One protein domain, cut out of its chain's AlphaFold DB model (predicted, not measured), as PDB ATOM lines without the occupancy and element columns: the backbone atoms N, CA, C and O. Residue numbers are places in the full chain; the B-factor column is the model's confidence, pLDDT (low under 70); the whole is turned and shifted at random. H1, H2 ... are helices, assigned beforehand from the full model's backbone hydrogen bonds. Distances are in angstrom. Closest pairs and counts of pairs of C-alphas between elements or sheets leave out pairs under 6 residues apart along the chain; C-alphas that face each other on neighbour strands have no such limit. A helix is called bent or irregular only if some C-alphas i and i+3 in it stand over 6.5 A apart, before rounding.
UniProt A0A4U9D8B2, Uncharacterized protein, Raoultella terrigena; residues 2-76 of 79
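AT A GLANCE: This is residues 2 to 76 of the 79 residues of an uncharacterized protein of Raoultella terrigena (UniProt A0A4U9D8B2). Four helices make a loose zigzag: H2 folds back from long H1, kinked H3 runs from them to the far end, and H4 folds back there, making a V with H3. Residues 2 to 7 and 69 to 76 stick out. The printed part has 75 residues, all helix by class, with H1, H2, H3, H4 in order and no named strand; its radius of gyration of the C-alphas is 14.8 A and it spans 47 by 25 by 17 A.

HOW THE PARTS SIT: H1, residues 2 to 22, touches H2, residues 24 to 33, with residues 16 to 20 alone, a hairpin at a steep tilt of 42 degrees; the closest C-alphas, of Ala 20 and Tyr 27, are 5.2 A apart. The hub H3, residues 36 to 59, has a kink of 103 degrees near residue 44. H3 touches H1 with residues 36 to 40 alone, closest C-alphas Ser 12 and Phe 40 at 5.1 A. H2 and H3 form a hairpin, closest C-alphas Val 26 and Val 50 at 7.0 A; H1, H2 and H3 make an up and down bundle, each running against the one before. H3, with residues 52 to 56 alone, touches residues 62 to 67 of H4, residues 61 to 74, at a steep tilt of 62 degrees, closest C-alphas Ala 56 and Phe 64 at 5.1 A. H4 is apart from H1 and H2. Every O i to N i+4 pair is within hydrogen-bond range in H4, against 16 of 17 in H1, 3 of 6 in H2 and 16 of 20 in H3.

IN THESE COORDINATES: H1 runs 30.0 A from C-alpha 2 at (-32.483, 0.741, -28.544). H3 measures 26.0 A, and H4 20.0 A to C-alpha 74 at (-60.182, -33.974, -27.999). H2 is irregular, only just, with C-alphas 29 and 32 6.6 A apart, and H3 is irregular, with C-alphas 41 and 44 8.1 A apart.

THE WHOLE: The farthest C-alphas, Leu 2 and Pro 62, are 47.8 A apart. The printed part has no cut, and its three links are tight. In this model, residues 2 to 3 have pLDDT under 70.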
ATOM      1  N   LEU A   2     -32.351   0.590 -30.009       58.03
ATOM      2  CA  LEU A   2     -32.483   0.741 -28.544       58.03
ATOM      3  C   LEU A   2     -33.932   0.708 -28.017       58.03
ATOM      4  O   LEU A   2     -34.190   0.042 -27.025       58.03
ATOM      5  N   LEU A   3     -34.886   1.348 -28.704       63.91
ATOM      6  CA  LEU A   3     -36.304   1.337 -28.301       63.91
ATOM      7  C   LEU A   3     -36.950  -0.056 -28.391       63.91
ATOM      8  O   LEU A   3     -37.795  -0.400 -27.573       63.91
ATOM      9  N   LEU A   4     -36.534  -0.863 -29.371       71.94
ATOM     10  CA  LEU A   4     -37.030  -2.229 -29.545       71.94
ATOM     11  C   LEU A   4     -36.461  -3.154 -28.466       71.94
ATOM     12  O   LEU A   4     -37.199  -3.950 -27.904       71.94
ATOM     13  N   ILE A   5     -35.170  -3.006 -28.150       72.81
ATOM     14  CA  ILE A   5     -34.511  -3.776 -27.090       72.81
ATOM     15  C   ILE A   5     -35.114  -3.413 -25.729       72.81
ATOM     16  O   ILE A   5     -35.559  -4.303 -25.018       72.81
ATOM     17  N   GLY A   6     -35.243  -2.120 -25.410       74.19
ATOM     18  CA  GLY A   6     -35.853  -1.667 -24.155       74.19
ATOM     19  C   GLY A   6     -37.307  -2.123 -23.989       74.19
ATOM     20  O   GLY A   6     -37.669  -2.643 -22.939       74.19
ATOM     21  N   GLY A   7     -38.126  -2.016 -25.043       80.19
ATOM     22  CA  GLY A   7     -39.527  -2.450 -25.002       80.19
ATOM     23  C   GLY A   7     -39.733  -3.971 -24.970       80.19
ATOM     24  O   GLY A   7     -40.816  -4.427 -24.600       80.19
ATOM     25  N   MET A   8     -38.731  -4.757 -25.376       80.19
ATOM     26  CA  MET A   8     -38.731  -6.218 -25.233       80.19
ATOM     27  C   MET A   8     -38.244  -6.628 -23.843       80.19
ATOM     28  O   MET A   8     -38.870  -7.484 -23.230       80.19
ATOM     29  N   SER A   9     -37.206  -5.972 -23.313       81.69
ATOM     30  CA  SER A   9     -36.718  -6.196 -21.947       81.69
ATOM     31  C   SER A   9     -37.778  -5.881 -20.890       81.69
ATOM     32  O   SER A   9     -37.983  -6.669 -19.975       81.69
ATOM     33  N   GLU A  10     -38.503  -4.766 -21.021       84.94
ATOM     34  CA  GLU A  10     -39.579  -4.428 -20.079       84.94
ATOM     35  C   GLU A  10     -40.699  -5.479 -20.098       84.94
ATOM     36  O   GLU A  10     -41.220  -5.867 -19.053       84.94
ATOM     37  N   ARG A  11     -41.057  -5.977 -21.290       85.62
ATOM     38  CA  ARG A  11     -42.097  -6.997 -21.433       85.62
ATOM     39  C   ARG A  11     -41.654  -8.364 -20.935       85.62
ATOM     40  O   ARG A  11     -42.457  -9.019 -20.284       85.62
ATOM     41  N   SER A  12     -40.404  -8.766 -21.160       86.88
ATOM     42  CA  SER A  12     -39.901 -10.035 -20.629       86.88
ATOM     43  C   SER A  12     -39.847 -10.035 -19.105       86.88
ATOM     44  O   SER A  12     -40.277 -11.003 -18.486       86.88
ATOM     45  N   ILE A  13     -39.408  -8.924 -18.502       85.81
ATOM     46  CA  ILE A  13     -39.413  -8.758 -17.043       85.81
ATOM     47  C   ILE A  13     -40.849  -8.831 -16.517       85.81
ATOM     48  O   ILE A  13     -41.128  -9.630 -15.633       85.81
ATOM     49  N   ARG A  14     -41.784  -8.074 -17.109       88.25
ATOM     50  CA  ARG A  14     -43.188  -8.079 -16.671       88.25
ATOM     51  C   ARG A  14     -43.844  -9.454 -16.813       88.25
ATOM     52  O   ARG A  14     -44.589  -9.866 -15.934       88.25
ATOM     53  N   THR A  15     -43.585 -10.167 -17.906       90.25
ATOM     54  CA  THR A  15     -44.112 -11.524 -18.107       90.25
ATOM     55  C   THR A  15     -43.556 -12.500 -17.069       90.25
ATOM     56  O   THR A  15     -44.309 -13.316 -16.545       90.25
ATOM     57  N   SER A  16     -42.276 -12.378 -16.714       86.69
ATOM     58  CA  SER A  16     -41.661 -13.163 -15.640       86.69
ATOM     59  C   SER A  16     -42.236 -12.816 -14.255       86.69
ATOM     60  O   SER A  16     -42.592 -13.704 -13.485       86.69
ATOM     61  N   GLU A  17     -42.436 -11.530 -13.948       89.44
ATOM     62  CA  GLU A  17     -43.086 -11.085 -12.704       89.44
ATOM     63  C   GLU A  17     -44.538 -11.573 -12.594       89.44
ATOM     64  O   GLU A  17     -44.981 -11.977 -11.519       89.44
ATOM     65  N   ASN A  18     -45.287 -11.578 -13.698       92.81
ATOM     66  CA  ASN A  18     -46.630 -12.152 -13.727       92.81
ATOM     67  C   ASN A  18     -46.589 -13.658 -13.443       92.81
ATOM     68  O   ASN A  18     -47.385 -14.140 -12.640       92.81
ATOM     69  N   LEU A  19     -45.624 -14.384 -14.022       92.12
ATOM     70  CA  LEU A  19     -45.447 -15.815 -13.774       92.12
ATOM     71  C   LEU A  19     -45.173 -16.117 -12.293       92.12
ATOM     72  O   LEU A  19     -45.710 -17.090 -11.773       92.12
ATOM     73  N   ALA A  20     -44.412 -15.269 -11.595       92.00
ATOM     74  CA  ALA A  20     -44.179 -15.416 -10.155       92.00
ATOM     75  C   ALA A  20     -45.473 -15.358  -9.324       92.00
ATOM     76  O   ALA A  20     -45.559 -15.986  -8.270       92.00
ATOM     77  N   ASN A  21     -46.475 -14.607  -9.790       92.06
ATOM     78  CA  ASN A  21     -47.777 -14.496  -9.131       92.06
ATOM     79  C   ASN A  21     -48.752 -15.601  -9.567       92.06
ATOM     80  O   ASN A  21     -49.544 -16.065  -8.750       92.06
ATOM     81  N   GLU A  22     -48.721 -15.994 -10.843       92.56
ATOM     82  CA  GLU A  22     -49.647 -16.973 -11.430       92.56
ATOM     83  C   GLU A  22     -49.243 -18.424 -11.125       92.56
ATOM     84  O   GLU A  22     -50.091 -19.215 -10.732       92.56
ATOM     85  N   ALA A  23     -47.963 -18.769 -11.294       93.69
ATOM     86  CA  ALA A  23     -47.430 -20.123 -11.135       93.69
ATOM     87  C   ALA A  23     -46.009 -20.073 -10.529       93.69
ATOM     88  O   ALA A  23     -45.012 -20.273 -11.242       93.69
ATOM     89  N   PRO A  24     -45.887 -19.784  -9.215       93.38
ATOM     90  CA  PRO A  24     -44.597 -19.584  -8.552       93.38
ATOM     91  C   PRO A  24     -43.669 -20.799  -8.682       93.38
ATOM     92  O   PRO A  24     -42.462 -20.650  -8.829       93.38
ATOM     93  N   GLU A  25     -44.209 -22.014  -8.706       93.00
ATOM     94  CA  GLU A  25     -43.436 -23.240  -8.905       93.00
ATOM     95  C   GLU A  25     -42.718 -23.304 -10.261       93.00
ATOM     96  O   GLU A  25     -41.616 -23.843 -10.343       93.00
ATOM     97  N   VAL A  26     -43.305 -22.742 -11.322       91.88
ATOM     98  CA  VAL A  26     -42.670 -22.686 -12.647       91.88
ATOM     99  C   VAL A  26     -41.660 -21.545 -12.684       91.88
ATOM    100  O   VAL A  26     -40.556 -21.709 -13.203       91.88
ATOM    101  N   TYR A  27     -42.008 -20.410 -12.079       91.69
ATOM    102  CA  TYR A  27     -41.119 -19.262 -11.939       91.69
ATOM    103  C   TYR A  27     -39.785 -19.625 -11.268       91.69
ATOM    104  O   TYR A  27     -38.716 -19.333 -11.809       91.69
ATOM    105  N   GLU A  28     -39.838 -20.326 -10.133       91.00
ATOM    106  CA  GLU A  28     -38.648 -20.720  -9.367       91.00
ATOM    107  C   GLU A  28     -37.721 -21.679 -10.138       91.00
ATOM    108  O   GLU A  28     -36.520 -21.724  -9.878       91.00
ATOM    109  N   ILE A  29     -38.237 -22.413 -11.130       89.69
ATOM    110  CA  ILE A  29     -37.428 -23.283 -12.002       89.69
ATOM    111  C   ILE A  29     -36.709 -22.469 -13.089       89.69
ATOM    112  O   ILE A  29     -35.568 -22.773 -13.453       89.69
ATOM    113  N   LEU A  30     -37.367 -21.436 -13.621       87.88
ATOM    114  CA  LEU A  30     -36.852 -20.625 -14.728       87.88
ATOM    115  C   LEU A  30     -35.832 -19.579 -14.266       87.88
ATOM    116  O   LEU A  30     -34.842 -19.336 -14.960       87.88
ATOM    117  N   ARG A  31     -36.045 -18.989 -13.084       86.19
ATOM    118  CA  ARG A  31     -35.241 -17.870 -12.577       86.19
ATOM    119  C   ARG A  31     -33.742 -18.163 -12.420       86.19
ATOM    120  O   ARG A  31     -32.950 -17.303 -12.802       86.19
ATOM    121  N   PRO A  32     -33.300 -19.337 -11.926       89.69
ATOM    122  CA  PRO A  32     -31.874 -19.637 -11.786       89.69
ATOM    123  C   PRO A  32     -31.096 -19.627 -13.109       89.69
ATOM    124  O   PRO A  32     -29.873 -19.508 -13.091       89.69
ATOM    125  N   HIS A  33     -31.791 -19.760 -14.241       85.81
ATOM    126  CA  HIS A  33     -31.186 -19.883 -15.565       85.81
ATOM    127  C   HIS A  33     -31.384 -18.643 -16.452       85.81
ATOM    128  O   HIS A  33     -31.003 -18.683 -17.620       85.81
ATOM    129  N   ASP A  34     -31.964 -17.558 -15.919       85.38
ATOM    130  CA  ASP A  34     -32.248 -16.315 -16.659       85.38
ATOM    131  C   ASP A  34     -33.091 -16.557 -17.934       85.38
ATOM    132  O   ASP A  34     -32.858 -16.008 -19.013       85.38
ATOM    133  N   TYR A  35     -34.083 -17.449 -17.828       88.12
ATOM    134  CA  TYR A  35     -34.944 -17.843 -18.951       88.12
ATOM    135  C   TYR A  35     -36.121 -16.895 -19.206       88.12
ATOM    136  O   TYR A  35     -36.977 -17.206 -20.034       88.12
ATOM    137  N   ASP A  36     -36.145 -15.718 -18.583       84.88
ATOM    138  CA  ASP A  36     -37.234 -14.737 -18.680       84.88
ATOM    139  C   ASP A  36     -37.521 -14.315 -20.126       84.88
ATOM    140  O   ASP A  36     -38.674 -14.266 -20.562       84.88
ATOM    141  N   LEU A  37     -36.468 -14.059 -20.910       87.44
ATOM    142  CA  LEU A  37     -36.607 -13.697 -22.319       87.44
ATOM    143  C   LEU A  37     -37.152 -14.859 -23.155       87.44
ATOM    144  O   LEU A  37     -38.010 -14.652 -24.008       87.44
ATOM    145  N   ILE A  38     -36.662 -16.078 -22.922       88.94
ATOM    146  CA  ILE A  38     -37.098 -17.260 -23.675       88.94
ATOM    147  C   ILE A  38     -38.556 -17.561 -23.349       88.94
ATOM    148  O   ILE A  38     -39.354 -17.742 -24.266       88.94
ATOM    149  N   TYR A  39     -38.903 -17.553 -22.062       89.44
ATOM    150  CA  TYR A  39     -40.265 -17.733 -21.588       89.44
ATOM    151  C   TYR A  39     -41.197 -16.701 -22.218       89.44
ATOM    152  O   TYR A  39     -42.186 -17.084 -22.827       89.44
ATOM    153  N   PHE A  40     -40.835 -15.416 -22.196       90.44
ATOM    154  CA  PHE A  40     -41.609 -14.358 -22.844       90.44
ATOM    155  C   PHE A  40     -41.867 -14.609 -24.337       90.44
ATOM    156  O   PHE A  40     -42.972 -14.374 -24.822       90.44
ATOM    157  N   LEU A  41     -40.873 -15.109 -25.077       90.88
ATOM    158  CA  LEU A  41     -41.017 -15.378 -26.511       90.88
ATOM    159  C   LEU A  41     -41.980 -16.532 -26.818       90.88
ATOM    160  O   LEU A  41     -42.559 -16.559 -27.905       90.88
ATOM    161  N   ILE A  42     -42.141 -17.480 -25.893       91.38
ATOM    162  CA  ILE A  42     -42.961 -18.685 -26.087       91.38
ATOM    163  C   ILE A  42     -44.198 -18.740 -25.183       91.38
ATOM    164  O   ILE A  42     -44.969 -19.692 -25.299       91.38
ATOM    165  N   GLU A  43     -44.405 -17.743 -24.316       92.06
ATOM    166  CA  GLU A  43     -45.440 -17.713 -23.272       92.06
ATOM    167  C   GLU A  43     -46.822 -18.134 -23.795       92.06
ATOM    168  O   GLU A  43     -47.388 -19.070 -23.227       92.06
ATOM    169  N   PRO A  44     -47.328 -17.621 -24.938       90.88
ATOM    170  CA  PRO A  44     -48.640 -18.022 -25.448       90.88
ATOM    171  C   PRO A  44     -48.750 -19.513 -25.796       90.88
ATOM    172  O   PRO A  44     -49.826 -20.097 -25.685       90.88
ATOM    173  N   ALA A  45     -47.652 -20.130 -26.240       93.12
ATOM    174  CA  ALA A  45     -47.623 -21.538 -26.623       93.12
ATOM    175  C   ALA A  45     -47.463 -22.463 -25.410       93.12
ATOM    176  O   ALA A  45     -47.992 -23.574 -25.414       93.12
ATOM    177  N   VAL A  46     -46.743 -22.013 -24.376       92.25
ATOM    178  CA  VAL A  46     -46.482 -22.821 -23.177       92.25
ATOM    179  C   VAL A  46     -47.504 -22.612 -22.060       92.25
ATOM    180  O   VAL A  46     -47.600 -23.466 -21.182       92.25
ATOM    181  N   LYS A  47     -48.305 -21.535 -22.100       93.12
ATOM    182  CA  LYS A  47     -49.296 -21.197 -21.063       93.12
ATOM    183  C   LYS A  47     -50.219 -22.364 -20.679       93.12
ATOM    184  O   LYS A  47     -50.310 -22.637 -19.489       93.12
ATOM    185  N   PRO A  48     -50.795 -23.153 -21.614       92.88
ATOM    186  CA  PRO A  48     -51.642 -24.289 -21.235       92.88
ATOM    187  C   PRO A  48     -50.916 -25.354 -20.397       92.88
ATOM    188  O   PRO A  48     -51.530 -26.016 -19.565       92.88
ATOM    189  N   PHE A  49     -49.607 -25.527 -20.610       92.69
ATOM    190  CA  PHE A  49     -48.792 -26.462 -19.836       92.69
ATOM    191  C   PHE A  49     -48.448 -25.892 -18.462       92.69
ATOM    192  O   PHE A  49     -48.504 -26.623 -17.477       92.69
ATOM    193  N   VAL A  50     -48.139 -24.593 -18.390       94.31
ATOM    194  CA  VAL A  50     -47.936 -23.876 -17.122       94.31
ATOM    195  C   VAL A  50     -49.191 -23.979 -16.257       94.31
ATOM    196  O   VAL A  50     -49.097 -24.399 -15.109       94.31
ATOM    197  N   ASP A  51     -50.366 -23.717 -16.831       94.06
ATOM    198  CA  ASP A  51     -51.649 -23.809 -16.130       94.06
ATOM    199  C   ASP A  51     -51.917 -25.238 -15.624       94.06
ATOM    200  O   ASP A  51     -52.365 -25.434 -14.494       94.06
ATOM    201  N   ALA A  52     -51.612 -26.257 -16.434       94.06
ATOM    202  CA  ALA A  52     -51.778 -27.653 -16.035       94.06
ATOM    203  C   ALA A  52     -50.837 -28.044 -14.882       94.06
ATOM    204  O   ALA A  52     -51.276 -28.691 -13.930       94.06
ATOM    205  N   ILE A  53     -49.566 -27.627 -14.933       93.69
ATOM    206  CA  ILE A  53     -48.597 -27.835 -13.845       93.69
ATOM    207  C   ILE A  53     -49.078 -27.133 -12.574       93.69
ATOM    208  O   ILE A  53     -49.095 -27.747 -11.507       93.69
ATOM    209  N   HIS A  54     -49.541 -25.890 -12.694       95.31
ATOM    210  CA  HIS A  54     -50.055 -25.126 -11.565       95.31
ATOM    211  C   HIS A  54     -51.260 -25.803 -10.910       95.31
ATOM    212  O   HIS A  54     -51.347 -25.908  -9.684       95.31
ATOM    213  N   ILE A  55     -52.177 -26.349 -11.712       94.88
ATOM    214  CA  ILE A  55     -53.311 -27.129 -11.208       94.88
ATOM    215  C   ILE A  55     -52.839 -28.411 -10.515       94.88
ATOM    216  O   ILE A  55     -53.357 -28.739  -9.448       94.88
ATOM    217  N   ALA A  56     -51.843 -29.110 -11.063       93.81
ATOM    218  CA  ALA A  56     -51.281 -30.302 -10.432       93.81
ATOM    219  C   ALA A  56     -50.687 -29.990  -9.049       93.81
ATOM    220  O   ALA A  56     -50.903 -30.747  -8.103       93.81
ATOM    221  N   VAL A  57     -49.989 -28.859  -8.911       93.12
ATOM    222  CA  VAL A  57     -49.382 -28.433  -7.641       93.12
ATOM    223  C   VAL A  57     -50.426 -27.931  -6.640       93.12
ATOM    224  O   VAL A  57     -50.350 -28.269  -5.461       93.12
ATOM    225  N   THR A  58     -51.426 -27.165  -7.083       95.12
ATOM    226  CA  THR A  58     -52.410 -26.532  -6.181       95.12
ATOM    227  C   THR A  58     -53.607 -27.412  -5.833       95.12
ATOM    228  O   THR A  58     -54.139 -27.316  -4.728       95.12
ATOM    229  N   ARG A  59     -54.057 -28.262  -6.761       94.12
ATOM    230  CA  ARG A  59     -55.256 -29.109  -6.608       94.12
ATOM    231  C   ARG A  59     -54.948 -30.602  -6.605       94.12
ATOM    232  O   ARG A  59     -55.828 -31.403  -6.288       94.12
ATOM    233  N   GLY A  60     -53.711 -30.975  -6.916       93.75
ATOM    234  CA  GLY A  60     -53.244 -32.351  -6.898       93.75
ATOM    235  C   GLY A  60     -53.464 -33.105  -8.208       93.75
ATOM    236  O   GLY A  60     -54.093 -32.640  -9.161       93.75
ATOM    237  N   GLN A  61     -52.954 -34.334  -8.207       92.44
ATOM    238  CA  GLN A  61     -52.946 -35.241  -9.351       92.44
ATOM    239  C   GLN A  61     -54.328 -35.521  -9.981       92.44
ATOM    240  O   GLN A  61     -54.405 -35.545 -11.208       92.44
ATOM    241  N   PRO A  62     -55.436 -35.680  -9.223       95.19
ATOM    242  CA  PRO A  62     -56.732 -36.001  -9.827       95.19
ATOM    243  C   PRO A  62     -57.264 -34.909 -10.763       95.19
ATOM    244  O   PRO A  62     -57.887 -35.211 -11.778       95.19
ATOM    245  N   GLU A  63     -57.035 -33.632 -10.443       93.62
ATOM    246  CA  GLU A  63     -57.452 -32.527 -11.314       93.62
ATOM    247  C   GLU A  63     -56.562 -32.425 -12.555       93.62
ATOM    248  O   GLU A  63     -57.057 -32.155 -13.647       93.62
ATOM    249  N   PHE A  64     -55.269 -32.717 -12.416       93.56
ATOM    250  CA  PHE A  64     -54.365 -32.817 -13.556       93.56
ATOM    251  C   PHE A  64     -54.789 -33.931 -14.524       93.56
ATOM    252  O   PHE A  64     -54.882 -33.704 -15.728       93.56
ATOM    253  N   GLU A  65     -55.133 -35.115 -14.014       93.94
ATOM    254  CA  GLU A  65     -55.605 -36.235 -14.836       93.94
ATOM    255  C   GLU A  65     -56.892 -35.904 -15.598       93.94
ATOM    256  O   GLU A  65     -57.025 -36.286 -16.760       93.94
ATOM    257  N   LYS A  66     -57.811 -35.126 -15.008       95.00
ATOM    258  CA  LYS A  66     -58.991 -34.624 -15.733       95.00
ATOM    259  C   LYS A  66     -58.595 -33.787 -16.947       95.00
ATOM    260  O   LYS A  66     -59.166 -33.981 -18.017       95.00
ATOM    261  N   ILE A  67     -57.608 -32.899 -16.805       93.38
ATOM    262  CA  ILE A  67     -57.096 -32.087 -17.919       93.38
ATOM    263  C   ILE A  67     -56.516 -32.994 -19.009       93.38
ATOM    264  O   ILE A  67     -56.852 -32.832 -20.182       93.38
ATOM    265  N   ILE A  68     -55.689 -33.972 -18.632       92.38
ATOM    266  CA  ILE A  68     -55.081 -34.914 -19.581       92.38
ATOM    267  C   ILE A  68     -56.143 -35.734 -20.316       92.38
ATOM    268  O   ILE A  68     -56.066 -35.863 -21.536       92.38
ATOM    269  N   ASN A  69     -57.164 -36.222 -19.610       93.56
ATOM    270  CA  ASN A  69     -58.264 -36.969 -20.214       93.56
ATOM    271  C   ASN A  69     -59.040 -36.110 -21.219       93.56
ATOM    272  O   ASN A  69     -59.235 -36.536 -22.354       93.56
ATOM    273  N   MET A  70     -59.389 -34.867 -20.865       92.31
ATOM    274  CA  MET A  70     -60.068 -33.937 -21.780       92.31
ATOM    275  C   MET A  70     -59.248 -33.653 -23.046       92.31
ATOM    276  O   MET A  70     -59.793 -33.559 -24.148       92.31
ATOM    277  N   VAL A  71     -57.927 -33.504 -22.906       91.88
ATOM    278  CA  VAL A  71     -57.021 -33.319 -24.049       91.88
ATOM    279  C   VAL A  71     -56.952 -34.590 -24.896       91.88
ATOM    280  O   VAL A  71     -57.039 -34.509 -26.121       91.88
ATOM    281  N   GLY A  72     -56.835 -35.758 -24.264       91.38
ATOM    282  CA  GLY A  72     -56.782 -37.049 -24.945       91.38
ATOM    283  C   GLY A  72     -58.057 -37.374 -25.722       91.38
ATOM    284  O   GLY A  72     -57.959 -37.827 -26.862       91.38
ATOM    285  N   GLU A  73     -59.230 -37.064 -25.162       93.25
ATOM    286  CA  GLU A  73     -60.523 -37.159 -25.850       93.25
ATOM    287  C   GLU A  73     -60.568 -36.231 -27.066       93.25
ATOM    288  O   GLU A  73     -60.889 -36.665 -28.170       93.25
ATOM    289  N   LYS A  74     -60.178 -34.959 -26.905       92.31
ATOM    290  CA  LYS A  74     -60.182 -33.974 -27.999       92.31
ATOM    291  C   LYS A  74     -59.237 -34.344 -29.146       92.31
ATOM    292  O   LYS A  74     -59.490 -33.975 -30.290       92.31
ATOM    293  N   LEU A  75     -58.141 -35.033 -28.840       91.94
ATOM    294  CA  LEU A  75     -57.157 -35.489 -29.821       91.94
ATOM    295  C   LEU A  75     -57.450 -36.905 -30.354       91.94
ATOM    296  O   LEU A  75     -56.728 -37.371 -31.232       91.94
ATOM    297  N   HIS A  76     -58.491 -37.580 -29.848       85.38
ATOM    298  CA  HIS A  76     -58.829 -38.980 -30.143       85.38
ATOM    299  C   HIS A  76     -57.679 -39.974 -29.865       85.38
ATOM    300  O   HIS A  76     -57.524 -40.962 -30.582       85.38
TER     301      HIS A  76